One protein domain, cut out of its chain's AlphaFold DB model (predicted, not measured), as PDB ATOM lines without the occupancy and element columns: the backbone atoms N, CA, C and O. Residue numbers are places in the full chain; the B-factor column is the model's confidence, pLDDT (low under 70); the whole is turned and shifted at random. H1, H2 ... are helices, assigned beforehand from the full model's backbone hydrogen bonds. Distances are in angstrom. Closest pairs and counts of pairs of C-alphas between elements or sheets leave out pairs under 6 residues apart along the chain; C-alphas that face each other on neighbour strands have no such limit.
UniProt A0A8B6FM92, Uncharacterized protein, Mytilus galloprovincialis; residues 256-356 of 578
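AT A GLANCE: This is residues 256 to 356 of the 578 residues of an uncharacterized protein of Mytilus galloprovincialis (UniProt A0A8B6FM92). The long helix H3 has H6 and the shorter H4 folded back along it, and H5 crosses H6 at a steep tilt, near H3 as well, the centres of H3, H5 and H6 making a triangle, with the short H2 packed on H5. H1 lies off one end of this body on a long loop, lengthening the whole. The 101 printed residues hold six named helices, H1 to H6 in chain order, and no named strand: all helix. It is only just loose, close to compact, with a radius of gyration of the C-alphas of 15.4 A and spans of 50 by 25 by 23 A.

IN THESE COORDINATES: Find C-alpha 290 at (20.077, 10.201, 6.876); from there H3, residues 290 to 310, runs 29.7 A with a kink of 44 degrees near residue 297. Next come H4, residues 314 to 322, H5, residues 324 to 336, 15.3 A, and H6, residues 342 to 355, 20.5 A, ending at C-alpha 355 (6.618, 11.591, 7.027). Look before H3 for H1, residues 257 to 263, and H2, residues 282 to 288.

HOW THE PARTS SIT: H6 touches H3 at a shallow tilt of 9 degrees, opposite ways, closest at C-alphas Ile 303 and Ile 348, 6.1 A. H3, with residues 304 to 308 alone, touches H4 in a helical hairpin; C-alphas 307 and 317 are closest, 6.5 A. The hub H5 touches H6 at a steep 51 degrees, closest at C-alphas 331 and 352, 5.5 A, and H2, closest at C-alphas 283 and 328, 6.7 A; H4 and H5 touch only at the corner. Every O i to N i+4 pair is within hydrogen-bond range in H1, H2 and H4, against 13 of 17 in H3, 7 of 9 in H5 and 7 of 10 in H6.

THE WHOLE: The C-alphas of Gly 266 and Glu 312 are farthest apart, 51.2 A. The printed part has no cut; the link from H1 to H2 is long, and H1 touches no helix. Look for pLDDT under 70 at residues 354 to 356.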
ATOM      1  N   LEU A 256      10.454  -3.005  12.652       87.50
ATOM      2  CA  LEU A 256      11.711  -2.436  12.163       87.50
ATOM      3  C   LEU A 256      12.873  -3.434  12.320       87.50
ATOM      4  O   LEU A 256      12.692  -4.470  12.973       87.50
ATOM      5  N   GLN A 257      14.050  -3.155  11.752       87.56
ATOM      6  CA  GLN A 257      15.218  -4.047  11.856       87.56
ATOM      7  C   GLN A 257      15.624  -4.322  13.302       87.56
ATOM      8  O   GLN A 257      15.844  -5.486  13.635       87.56
ATOM      9  N   TYR A 258      15.558  -3.326  14.192       87.94
ATOM     10  CA  TYR A 258      15.749  -3.538  15.633       87.94
ATOM     11  C   TYR A 258      14.856  -4.668  16.176       87.94
ATOM     12  O   TYR A 258      15.293  -5.570  16.888       87.94
ATOM     13  N   HIS A 259      13.579  -4.673  15.783       86.50
ATOM     14  CA  HIS A 259      12.619  -5.682  16.229       86.50
ATOM     15  C   HIS A 259      12.892  -7.035  15.570       86.50
ATOM     16  O   HIS A 259      12.678  -8.076  16.188       86.50
ATOM     17  N   ARG A 260      13.337  -7.036  14.309       85.06
ATOM     18  CA  ARG A 260      13.719  -8.261  13.601       85.06
ATOM     19  C   ARG A 260      14.879  -8.936  14.320       85.06
ATOM     20  O   ARG A 260      14.690 -10.070  14.732       85.06
ATOM     21  N   ALA A 261      15.974  -8.216  14.550       87.44
ATOM     22  CA  ALA A 261      17.141  -8.700  15.282       87.44
ATOM     23  C   ALA A 261      16.775  -9.223  16.680       87.44
ATOM     24  O   ALA A 261      17.178 -10.316  17.064       87.44
ATOM     25  N   LYS A 262      15.929  -8.488  17.414       86.38
ATOM     26  CA  LYS A 262      15.525  -8.850  18.781       86.38
ATOM     27  C   LYS A 262      14.656 -10.108  18.882       86.38
ATOM     28  O   LYS A 262      14.699 -10.792  19.899       86.38
ATOM     29  N   PHE A 263      13.812 -10.381  17.885       82.69
ATOM     30  CA  PHE A 263      12.782 -11.429  17.970       82.69
ATOM     31  C   PHE A 263      12.931 -12.555  16.934       82.69
ATOM     32  O   PHE A 263      12.100 -13.464  16.910       82.69
ATOM     33  N   SER A 264      13.926 -12.507  16.042       81.06
ATOM     34  CA  SER A 264      14.220 -13.609  15.122       81.06
ATOM     35  C   SER A 264      15.246 -14.568  15.712       81.06
ATOM     36  O   SER A 264      16.268 -14.133  16.221       81.06
ATOM     37  N   ASN A 265      15.033 -15.874  15.533       74.19
ATOM     38  CA  ASN A 265      16.003 -16.907  15.926       74.19
ATOM     39  C   ASN A 265      17.243 -16.971  15.003       74.19
ATOM     40  O   ASN A 265      18.123 -17.794  15.226       74.19
ATOM     41  N   GLY A 266      17.288 -16.165  13.935       73.06
ATOM     42  CA  GLY A 266      18.430 -16.059  13.024       73.06
ATOM     43  C   GLY A 266      19.252 -14.796  13.284       73.06
ATOM     44  O   GLY A 266      18.758 -13.851  13.897       73.06
ATOM     45  N   HIS A 267      20.483 -14.760  12.769       78.06
ATOM     46  CA  HIS A 267      21.352 -13.578  12.809       78.06
ATOM     47  C   HIS A 267      20.840 -12.510  11.834       78.06
ATOM     48  O   HIS A 267      21.300 -12.405  10.699       78.06
ATOM     49  N   VAL A 268      19.836 -11.742  12.258       86.44
ATOM     50  CA  VAL A 268      19.350 -10.574  11.519       86.44
ATOM     51  C   VAL A 268      20.013  -9.330  12.094       86.44
ATOM     52  O   VAL A 268      19.954  -9.100  13.297       86.44
ATOM     53  N   SER A 269      20.636  -8.528  11.231       88.31
ATOM     54  CA  SER A 269      21.252  -7.265  11.641       88.31
ATOM     55  C   SER A 269      20.185  -6.251  12.084       88.31
ATOM     56  O   SER A 269      19.184  -6.096  11.378       88.31
ATOM     57  N   PRO A 270      20.378  -5.536  13.211       90.88
ATOM     58  CA  PRO A 270      19.483  -4.460  13.639       90.88
ATOM     59  C   PRO A 270      19.639  -3.182  12.799       90.88
ATOM     60  O   PRO A 270      18.830  -2.264  12.935       90.88
ATOM     61  N   ILE A 271      20.654  -3.120  11.930       92.19
ATOM     62  CA  ILE A 271      21.029  -1.930  11.164       92.19
ATOM     63  C   ILE A 271      19.965  -1.583  10.116       92.19
ATOM     64  O   ILE A 271      19.445  -2.451   9.400       92.19
ATOM     65  N   CYS A 272      19.668  -0.289   9.997       87.75
ATOM     66  CA  CYS A 272      18.754   0.265   9.012       87.75
ATOM     67  C   CYS A 272      19.160  -0.100   7.584       87.75
ATOM     68  O   CYS A 272      20.275   0.151   7.141       87.75
ATOM     69  N   GLN A 273      18.206  -0.634   6.821       85.62
ATOM     70  CA  GLN A 273      18.429  -1.042   5.429       85.62
ATOM     71  C   GLN A 273      18.490   0.137   4.449       85.62
ATOM     72  O   GLN A 273      18.746  -0.070   3.268       85.62
ATOM     73  N   LEU A 274      18.191   1.355   4.913       84.56
ATOM     74  CA  LEU A 274      18.229   2.558   4.088       84.56
ATOM     75  C   LEU A 274      19.583   3.256   4.206       84.56
ATOM     76  O   LEU A 274      20.254   3.434   3.194       84.56
ATOM     77  N   CYS A 275      19.987   3.648   5.419       86.50
ATOM     78  CA  CYS A 275      21.270   4.328   5.619       86.50
ATOM     79  C   CYS A 275      22.447   3.374   5.831       86.50
ATOM     80  O   CYS A 275      23.561   3.751   5.501       86.50
ATOM     81  N   ALA A 276      22.214   2.156   6.332       89.62
ATOM     82  CA  ALA A 276      23.257   1.206   6.723       89.62
ATOM     83  C   ALA A 276      24.232   1.714   7.814       89.62
ATOM     84  O   ALA A 276      25.309   1.148   7.973       89.62
ATOM     85  N   GLU A 277      23.850   2.746   8.575       89.94
ATOM     86  CA  GLU A 277      24.724   3.439   9.543       89.94
ATOM     87  C   GLU A 277      24.372   3.127  11.010       89.94
ATOM     88  O   GLU A 277      25.264   2.889  11.819       89.94
ATOM     89  N   GLU A 278      23.083   3.088  11.362       91.50
ATOM     90  CA  GLU A 278      22.599   2.938  12.747       91.50
ATOM     91  C   GLU A 278      21.505   1.862  12.861       91.50
ATOM     92  O   GLU A 278      20.950   1.406  11.854       91.50
ATOM     93  N   GLU A 279      21.160   1.460  14.089       92.50
ATOM     94  CA  GLU A 279      20.029   0.560  14.342       92.50
ATOM     95  C   GLU A 279      18.685   1.198  13.944       92.50
ATOM     96  O   GLU A 279      18.392   2.345  14.269       92.50
ATOM     97  N   GLU A 280      17.817   0.437  13.267       89.88
ATOM     98  CA  GLU A 280      16.481   0.918  12.891       89.88
ATOM     99  C   GLU A 280      15.484   0.731  14.042       89.88
ATOM    100  O   GLU A 280      14.665  -0.197  14.047       89.88
ATOM    101  N   ASP A 281      15.553   1.612  15.033       90.50
ATOM    102  CA  ASP A 281      14.517   1.769  16.049       90.50
ATOM    103  C   ASP A 281      13.468   2.828  15.639       90.50
ATOM    104  O   ASP A 281      13.485   3.363  14.528       90.50
ATOM    105  N   ILE A 282      12.485   3.096  16.507       89.00
ATOM    106  CA  ILE A 282      11.404   4.050  16.196       89.00
ATOM    107  C   ILE A 282      11.950   5.475  16.030       89.00
ATOM    108  O   ILE A 282      11.487   6.189  15.142       89.00
ATOM    109  N   LEU A 283      12.918   5.889  16.854       90.25
ATOM    110  CA  LEU A 283      13.497   7.231  16.786       90.25
ATOM    111  C   LEU A 283      14.304   7.400  15.501       90.25
ATOM    112  O   LEU A 283      14.116   8.380  14.784       90.25
ATOM    113  N   HIS A 284      15.127   6.419  15.142       90.50
ATOM    114  CA  HIS A 284      15.873   6.429  13.895       90.50
ATOM    115  C   HIS A 284      14.942   6.442  12.676       90.50
ATOM    116  O   HIS A 284      15.122   7.233  11.742       90.50
ATOM    117  N   PHE A 285      13.900   5.607  12.704       85.88
ATOM    118  CA  PHE A 285      12.909   5.520  11.637       85.88
ATOM    119  C   PHE A 285      12.150   6.835  11.428       85.88
ATOM    120  O   PHE A 285      11.951   7.254  10.285       85.88
ATOM    121  N   ILE A 286      11.747   7.513  12.505       85.88
ATOM    122  CA  ILE A 286      10.950   8.743  12.413       85.88
ATOM    123  C   ILE A 286      11.827   9.982  12.220       85.88
ATOM    124  O   ILE A 286      11.455  10.831  11.413       85.88
ATOM    125  N   LEU A 287      12.975  10.075  12.900       87.25
ATOM    126  CA  LEU A 287      13.739  11.320  13.058       87.25
ATOM    127  C   LEU A 287      15.185  11.275  12.530       87.25
ATOM    128  O   LEU A 287      15.615  12.277  11.972       87.25
ATOM    129  N   LYS A 288      15.925  10.151  12.630       89.31
ATOM    130  CA  LYS A 288      17.405  10.170  12.443       89.31
ATOM    131  C   LYS A 288      17.980   9.600  11.139       89.31
ATOM    132  O   LYS A 288      19.035  10.034  10.707       89.31
ATOM    133  N   CYS A 289      17.306   8.664  10.460       88.00
ATOM    134  CA  CYS A 289      17.778   8.094   9.183       88.00
ATOM    135  C   CYS A 289      18.187   9.145   8.125       88.00
ATOM    136  O   CYS A 289      17.321   9.805   7.548       88.00
ATOM    137  N   SER A 290      19.482   9.225   7.806       87.19
ATOM    138  CA  SER A 290      20.077  10.201   6.876       87.19
ATOM    139  C   SER A 290      19.450  10.181   5.475       87.19
ATOM    140  O   SER A 290      19.237  11.220   4.851       87.19
ATOM    141  N   LYS A 291      19.049   9.001   4.982       85.44
ATOM    142  CA  LYS A 291      18.401   8.841   3.664       85.44
ATOM    143  C   LYS A 291      16.969   9.368   3.587       85.44
ATOM    144  O   LYS A 291      16.434   9.478   2.488       85.44
ATOM    145  N   LEU A 292      16.341   9.664   4.724       82.06
ATOM    146  CA  LEU A 292      14.988  10.218   4.797       82.06
ATOM    147  C   LEU A 292      14.983  11.705   5.177       82.06
ATOM    148  O   LEU A 292      13.906  12.288   5.278       82.06
ATOM    149  N   GLN A 293      16.157  12.323   5.355       82.69
ATOM    150  CA  GLN A 293      16.272  13.699   5.843       82.69
ATOM    151  C   GLN A 293      15.567  14.710   4.934       82.69
ATOM    152  O   GLN A 293      14.788  15.518   5.421       82.69
ATOM    153  N   TYR A 294      15.717  14.573   3.613       76.19
ATOM    154  CA  TYR A 294      15.074  15.464   2.639       76.19
ATOM    155  C   TYR A 294      13.538  15.480   2.733       76.19
ATOM    156  O   TYR A 294      12.915  16.477   2.403       76.19
ATOM    157  N   ILE A 295      12.913  14.376   3.171       75.25
ATOM    158  CA  ILE A 295      11.462  14.328   3.417       75.25
ATOM    159  C   ILE A 295      11.149  14.990   4.761       75.25
ATOM    160  O   ILE A 295      10.080  15.574   4.926       75.25
ATOM    161  N   ARG A 296      12.056  14.853   5.737       80.62
ATOM    162  CA  ARG A 296      11.860  15.322   7.108       80.62
ATOM    163  C   ARG A 296      11.917  16.819   7.257       80.62
ATOM    164  O   ARG A 296      11.039  17.360   7.921       80.62
ATOM    165  N   ASP A 297      12.901  17.447   6.636       81.75
ATOM    166  CA  ASP A 297      13.132  18.882   6.772       81.75
ATOM    167  C   ASP A 297      11.867  19.675   6.406       81.75
ATOM    168  O   ASP A 297      11.400  20.486   7.207       81.75
ATOM    169  N   ASP A 298      11.225  19.328   5.285       78.25
ATOM    170  CA  ASP A 298       9.986  19.964   4.826       78.25
ATOM    171  C   ASP A 298       8.850  19.868   5.855       78.25
ATOM    172  O   ASP A 298       8.191  20.863   6.167       78.25
ATOM    173  N   PHE A 299       8.573  18.681   6.410       78.19
ATOM    174  CA  PHE A 299       7.443  18.555   7.335       78.19
ATOM    175  C   PHE A 299       7.766  19.024   8.750       78.19
ATOM    176  O   PHE A 299       6.851  19.472   9.439       78.19
ATOM    177  N   LEU A 300       9.013  18.900   9.209       84.94
ATOM    178  CA  LEU A 300       9.421  19.420  10.512       84.94
ATOM    179  C   LEU A 300       9.317  20.943  10.524       84.94
ATOM    180  O   LEU A 300       8.810  21.496  11.498       84.94
ATOM    181  N   HIS A 301       9.666  21.595   9.411       86.88
ATOM    182  CA  HIS A 301       9.399  23.014   9.207       86.88
ATOM    183  C   HIS A 301       7.901  23.326   9.317       86.88
ATOM    184  O   HIS A 301       7.504  24.149  10.137       86.88
ATOM    185  N   MET A 302       7.046  22.603   8.584       88.62
ATOM    186  CA  MET A 302       5.591  22.802   8.657       88.62
ATOM    187  C   MET A 302       5.007  22.523  10.055       88.62
ATOM    188  O   MET A 302       4.046  23.168  10.466       88.62
ATOM    189  N   ILE A 303       5.543  21.553  10.805       89.19
ATOM    190  CA  ILE A 303       5.130  21.315  12.197       89.19
ATOM    191  C   ILE A 303       5.539  22.501  13.072       89.19
ATOM    192  O   ILE A 303       4.717  22.945  13.871       89.19
ATOM    193  N   SER A 304       6.759  23.021  12.904       90.19
ATOM    194  CA  SER A 304       7.241  24.206  13.618       90.19
ATOM    195  C   SER A 304       6.321  25.405  13.384       90.19
ATOM    196  O   SER A 304       5.830  25.987  14.345       90.19
ATOM    197  N   GLU A 305       5.959  25.684  12.127       91.69
ATOM    198  CA  GLU A 305       5.003  26.747  11.782       91.69
ATOM    199  C   GLU A 305       3.660  26.566  12.499       91.69
ATOM    200  O   GLU A 305       3.145  27.499  13.113       91.69
ATOM    201  N   VAL A 306       3.103  25.347  12.493       92.75
ATOM    202  CA  VAL A 306       1.839  25.071  13.194       92.75
ATOM    203  C   VAL A 306       1.971  25.311  14.699       92.75
ATOM    204  O   VAL A 306       1.022  25.803  15.312       92.75
ATOM    205  N   LEU A 307       3.106  24.958  15.306       92.94
ATOM    206  CA  LEU A 307       3.350  25.201  16.726       92.94
ATOM    207  C   LEU A 307       3.443  26.705  17.013       92.94
ATOM    208  O   LEU A 307       2.725  27.175  17.890       92.94
ATOM    209  N   THR A 308       4.223  27.463  16.240       92.31
ATOM    210  CA  THR A 308       4.380  28.919  16.395       92.31
ATOM    211  C   THR A 308       3.077  29.688  16.164       92.31
ATOM    212  O   THR A 308       2.812  30.671  16.845       92.31
ATOM    213  N   GLU A 309       2.216  29.230  15.253       91.94
ATOM    214  CA  GLU A 309       0.896  29.836  15.034       91.94
ATOM    215  C   GLU A 309      -0.091  29.598  16.192       91.94
ATOM    216  O   GLU A 309      -1.091  30.307  16.300       91.94
ATOM    217  N   ASN A 310       0.118  28.559  17.010       90.00
ATOM    218  CA  ASN A 310      -0.847  28.126  18.028       90.00
ATOM    219  C   ASN A 310      -0.333  28.253  19.468       90.00
ATOM    220  O   ASN A 310      -1.123  28.053  20.392       90.00
ATOM    221  N   LEU A 311       0.952  28.548  19.665       89.75
ATOM    222  CA  LEU A 311       1.600  28.662  20.968       89.75
ATOM    223  C   LEU A 311       2.425  29.948  21.026       89.75
ATOM    224  O   LEU A 311       3.207  30.238  20.126       89.75
ATOM    225  N   GLU A 312       2.261  30.701  22.110       89.81
ATOM    226  CA  GLU A 312       3.038  31.922  22.365       89.81
ATOM    227  C   GLU A 312       4.394  31.609  23.022       89.81
ATOM    228  O   GLU A 312       5.369  32.332  22.820       89.81
ATOM    229  N   ASP A 313       4.462  30.509  23.778       92.50
ATOM    230  CA  ASP A 313       5.636  30.068  24.534       92.50
ATOM    231  C   ASP A 313       6.723  29.491  23.608       92.50
ATOM    232  O   ASP A 313       6.650  28.342  23.165       92.50
ATOM    233  N   GLN A 314       7.731  30.314  23.307       91.12
ATOM    234  CA  GLN A 314       8.851  29.943  22.436       91.12
ATOM    235  C   GLN A 314       9.763  28.880  23.059       91.12
ATOM    236  O   GLN A 314      10.291  28.042  22.327       91.12
ATOM    237  N   ASP A 315       9.913  28.871  24.385       92.44
ATOM    238  CA  ASP A 315      10.753  27.892  25.077       92.44
ATOM    239  C   ASP A 315      10.126  26.498  24.968       92.44
ATOM    240  O   ASP A 315      10.809  25.529  24.627       92.44
ATOM    241  N   LEU A 316       8.803  26.405  25.141       92.12
ATOM    242  CA  LEU A 316       8.055  25.165  24.942       92.12
ATOM    243  C   LEU A 316       8.121  24.676  23.488       92.12
ATOM    244  O   LEU A 316       8.292  23.479  23.249       92.12
ATOM    245  N   ILE A 317       7.984  25.570  22.502       91.56
ATOM    246  CA  ILE A 317       8.111  25.197  21.081       91.56
ATOM    247  C   ILE A 317       9.504  24.618  20.818       91.56
ATOM    248  O   ILE A 317       9.625  23.544  20.220       91.56
ATOM    249  N   GLN A 318      10.547  25.291  21.306       92.00
ATOM    250  CA  GLN A 318      11.920  24.839  21.136       92.00
ATOM    251  C   GLN A 318      12.155  23.487  21.825       92.00
ATOM    252  O   GLN A 318      12.787  22.601  21.244       92.00
ATOM    253  N   GLU A 319      11.604  23.277  23.023       93.06
ATOM    254  CA  GLU A 319      11.663  21.997  23.734       93.06
ATOM    255  C   GLU A 319      11.001  20.867  22.926       93.06
ATOM    256  O   GLU A 319      11.575  19.786  22.783       93.06
ATOM    257  N   LEU A 320       9.815  21.107  22.357       91.94
ATOM    258  CA  LEU A 320       9.076  20.113  21.568       91.94
ATOM    259  C   LEU A 320       9.805  19.698  20.286       91.94
ATOM    260  O   LEU A 320       9.647  18.556  19.851       91.94
ATOM    261  N   ILE A 321      10.560  20.613  19.677       89.62
ATOM    262  CA  ILE A 321      11.287  20.374  18.424       89.62
ATOM    263  C   ILE A 321      12.656  19.741  18.689       89.62
ATOM    264  O   ILE A 321      13.078  18.865  17.937       89.62
ATOM    265  N   THR A 322      13.359  20.160  19.742       90.62
ATOM    266  CA  THR A 322      14.727  19.685  20.019       90.62
ATOM    267  C   THR A 322      14.772  18.358  20.766       90.62
ATOM    268  O   THR A 322      15.729  17.599  20.610       90.62
ATOM    269  N   ASN A 323      13.758  18.044  21.575       94.75
ATOM    270  CA  ASN A 323      13.697  16.781  22.298       94.75
ATOM    271  C   ASN A 323      13.138  15.666  21.398       94.75
ATOM    272  O   ASN A 323      11.939  15.622  21.114       94.75
ATOM    273  N   ASP A 324      14.000  14.719  21.017       92.31
ATOM    274  CA  ASP A 324      13.660  13.575  20.161       92.31
ATOM    275  C   ASP A 324      12.417  12.797  20.628       92.31
ATOM    276  O   ASP A 324      11.608  12.367  19.805       92.31
ATOM    277  N   GLU A 325      12.226  12.596  21.936       92.88
ATOM    278  CA  GLU A 325      11.072  11.849  22.449       92.88
ATOM    279  C   GLU A 325       9.779  12.660  22.364       92.88
ATOM    280  O   GLU A 325       8.733  12.108  22.006       92.88
ATOM    281  N   HIS A 326       9.840  13.965  22.645       93.38
ATOM    282  CA  HIS A 326       8.692  14.858  22.493       93.38
ATOM    283  C   HIS A 326       8.297  14.987  21.025       93.38
ATOM    284  O   HIS A 326       7.126  14.786  20.694       93.38
ATOM    285  N   LEU A 327       9.267  15.205  20.138       91.44
ATOM    286  CA  LEU A 327       9.036  15.296  18.703       91.44
ATOM    287  C   LEU A 327       8.502  13.974  18.135       91.44
ATOM    288  O   LEU A 327       7.525  13.955  17.384       91.44
ATOM    289  N   CYS A 328       9.070  12.839  18.549       91.25
ATOM    290  CA  CYS A 328       8.578  11.515  18.170       91.25
ATOM    291  C   CYS A 328       7.137  11.289  18.653       91.25
ATOM    292  O   CYS A 328       6.287  10.812  17.893       91.25
ATOM    293  N   GLN A 329       6.818  11.669  19.895       93.44
ATOM    294  CA  GLN A 329       5.457  11.606  20.420       93.44
ATOM    295  C   GLN A 329       4.506  12.536  19.652       93.44
ATOM    296  O   GLN A 329       3.381  12.130  19.373       93.44
ATOM    297  N   LEU A 330       4.953  13.730  19.258       91.56
ATOM    298  CA  LEU A 330       4.174  14.692  18.477       91.56
ATOM    299  C   LEU A 330       3.835  14.132  17.092       91.56
ATOM    300  O   LEU A 330       2.689  14.203  16.645       91.56
ATOM    301  N   VAL A 331       4.810  13.488  16.446       89.56
ATOM    302  CA  VAL A 331       4.632  12.847  15.140       89.56
ATOM    303  C   VAL A 331       3.744  11.603  15.234       89.56
ATOM    304  O   VAL A 331       2.924  11.397  14.341       89.56
ATOM    305  N   ILE A 332       3.852  10.779  16.284       89.81
ATOM    306  CA  ILE A 332       3.070   9.533  16.434       89.81
ATOM    307  C   ILE A 332       1.641   9.782  16.929       89.81
ATOM    308  O   ILE A 332       0.704   9.162  16.425       89.81
ATOM    309  N   ASP A 333       1.467  10.637  17.929       90.94
ATOM    310  CA  ASP A 333       0.170  10.979  18.507       90.94
ATOM    311  C   ASP A 333       0.274  12.313  19.261       90.94
ATOM    312  O   ASP A 333       0.516  12.364  20.472       90.94
ATOM    313  N   CYS A 334       0.064  13.401  18.516       90.75
ATOM    314  CA  CYS A 334       0.070  14.764  19.042       90.75
ATOM    315  C   CYS A 334      -1.036  15.024  20.074       90.75
ATOM    316  O   CYS A 334      -0.963  16.001  20.815       90.75
ATOM    317  N   SER A 335      -2.053  14.159  20.167       89.44
ATOM    318  CA  SER A 335      -3.189  14.395  21.058       89.44
ATOM    319  C   SER A 335      -2.825  14.317  22.540       89.44
ATOM    320  O   SER A 335      -3.603  14.785  23.367       89.44
ATOM    321  N   LYS A 336      -1.657  13.761  22.893       90.00
ATOM    322  CA  LYS A 336      -1.127  13.797  24.264       90.00
ATOM    323  C   LYS A 336      -0.773  15.201  24.751       90.00
ATOM    324  O   LYS A 336      -0.772  15.439  25.956       90.00
ATOM    325  N   PHE A 337      -0.476  16.123  23.840       90.38
ATOM    326  CA  PHE A 337      -0.144  17.498  24.182       90.38
ATOM    327  C   PHE A 337      -1.433  18.305  24.348       90.38
ATOM    328  O   PHE A 337      -2.002  18.821  23.387       90.38
ATOM    329  N   ARG A 338      -1.927  18.381  25.591       85.06
ATOM    330  CA  ARG A 338      -3.234  18.981  25.930       85.06
ATOM    331  C   ARG A 338      -3.368  20.458  25.571       85.06
ATOM    332  O   ARG A 338      -4.484  20.920  25.365       85.06
ATOM    333  N   PHE A 339      -2.255  21.183  25.541       88.19
ATOM    334  CA  PHE A 339      -2.225  22.596  25.174       88.19
ATOM    335  C   PHE A 339      -2.503  22.816  23.678       88.19
ATOM    336  O   PHE A 339      -2.910  23.906  23.288       88.19
ATOM    337  N   LEU A 340      -2.353  21.785  22.834       89.69
ATOM    338  CA  LEU A 340      -2.717  21.874  21.424       89.69
ATOM    339  C   LEU A 340      -4.233  21.790  21.267       89.69
ATOM    340  O   LEU A 340      -4.854  20.777  21.605       89.69
ATOM    341  N   ASN A 341      -4.822  22.833  20.689       89.25
ATOM    342  CA  ASN A 341      -6.232  22.838  20.317       89.25
ATOM    343  C   ASN A 341      -6.532  21.810  19.201       89.25
ATOM    344  O   ASN A 341      -5.641  21.261  18.548       89.25
ATOM    345  N   GLU A 342      -7.817  21.546  18.951       86.81
ATOM    346  CA  GLU A 342      -8.243  20.538  17.972       86.81
ATOM    347  C   GLU A 342      -7.774  20.846  16.534       86.81
ATOM    348  O   GLU A 342      -7.479  19.922  15.773       86.81
ATOM    349  N   ASN A 343      -7.675  22.126  16.159       88.25
ATOM    350  CA  ASN A 343      -7.216  22.534  14.831       88.25
ATOM    351  C   ASN A 343      -5.725  22.215  14.634       88.25
ATOM    352  O   ASN A 343      -5.360  21.552  13.660       88.25
ATOM    353  N   ALA A 344      -4.884  22.601  15.596       90.38
ATOM    354  CA  ALA A 344      -3.455  22.296  15.609       90.38
ATOM    355  C   ALA A 344      -3.212  20.781  15.579       90.38
ATOM    356  O   ALA A 344      -2.463  20.291  14.733       90.38
ATOM    357  N   GLN A 345      -3.927  20.021  16.420       90.38
ATOM    358  CA  GLN A 345      -3.849  18.558  16.423       90.38
ATOM    359  C   GLN A 345      -4.204  17.966  15.053       90.38
ATOM    360  O   GLN A 345      -3.490  17.102  14.553       90.38
ATOM    361  N   ASN A 346      -5.278  18.428  14.403       87.94
ATOM    362  CA  ASN A 346      -5.672  17.917  13.086       87.94
ATOM    363  C   ASN A 346      -4.648  18.254  11.988       87.94
ATOM    364  O   ASN A 346      -4.402  17.412  11.116       87.94
ATOM    365  N   ARG A 347      -4.045  19.452  12.024       88.88
ATOM    366  CA  ARG A 347      -2.999  19.875  11.077       88.88
ATOM    367  C   ARG A 347      -1.729  19.051  11.256       88.88
ATOM    368  O   ARG A 347      -1.295  18.421  10.295       88.88
ATOM    369  N   ILE A 348      -1.211  18.949  12.481       89.69
ATOM    370  CA  ILE A 348      -0.035  18.123  12.803       89.69
ATOM    371  C   ILE A 348      -0.289  16.658  12.435       89.69
ATOM    372  O   ILE A 348       0.548  16.019  11.797       89.69
ATOM    373  N   GLU A 349      -1.469  16.121  12.756       87.81
ATOM    374  CA  GLU A 349      -1.855  14.752  12.405       87.81
ATOM    375  C   GLU A 349      -1.903  14.523  10.886       87.81
ATOM    376  O   GLU A 349      -1.614  13.426  10.416       87.81
ATOM    377  N   THR A 350      -2.253  15.549  10.109       83.25
ATOM    378  CA  THR A 350      -2.265  15.486   8.642       83.25
ATOM    379  C   THR A 350      -0.851  15.552   8.067       83.25
ATOM    380  O   THR A 350      -0.506  14.711   7.238       83.25
ATOM    381  N   LEU A 351      -0.022  16.482   8.545       83.12
ATOM    382  CA  LEU A 351       1.365  16.673   8.103       83.12
ATOM    383  C   LEU A 351       2.231  15.439   8.388       83.12
ATOM    384  O   LEU A 351       2.897  14.903   7.503       83.12
ATOM    385  N   SER A 352       2.122  14.899   9.601       77.94
ATOM    386  CA  SER A 352       2.852  13.703  10.051       77.94
ATOM    387  C   SER A 352       2.499  12.409   9.298       77.94
ATOM    388  O   SER A 352       3.119  11.370   9.513       77.94
ATOM    389  N   ARG A 353       1.515  12.414   8.391       71.25
ATOM    390  CA  ARG A 353       1.242  11.254   7.521       71.25
ATOM    391  C   ARG A 353       2.162  11.178   6.318       71.25
ATOM    392  O   ARG A 353       2.389  10.073   5.828       71.25
ATOM    393  N   VAL A 354       2.664  12.320   5.861       56.91
ATOM    394  CA  VAL A 354       3.616  12.410   4.748       56.91
ATOM    395  C   VAL A 354       4.967  11.817   5.172       56.91
ATOM    396  O   VAL A 354       5.617  11.133   4.388       56.91
ATOM    397  N   SER A 355       5.324  11.971   6.451       49.69
ATOM    398  CA  SER A 355       6.618  11.591   7.027       49.69
ATOM    399  C   SER A 355       6.786  10.128   7.424       49.69
ATOM    400  O   SER A 355       7.899   9.614   7.451       49.69
ATOM    401  N   THR A 356       5.695   9.421   7.732       50.44
ATOM    402  CA  THR A 356       5.778   8.002   8.130       50.44
ATOM    403  C   THR A 356       6.124   7.065   6.971       50.44
ATOM    404  O   THR A 356       6.209   5.860   7.181       50.44
TER     405      THR A 356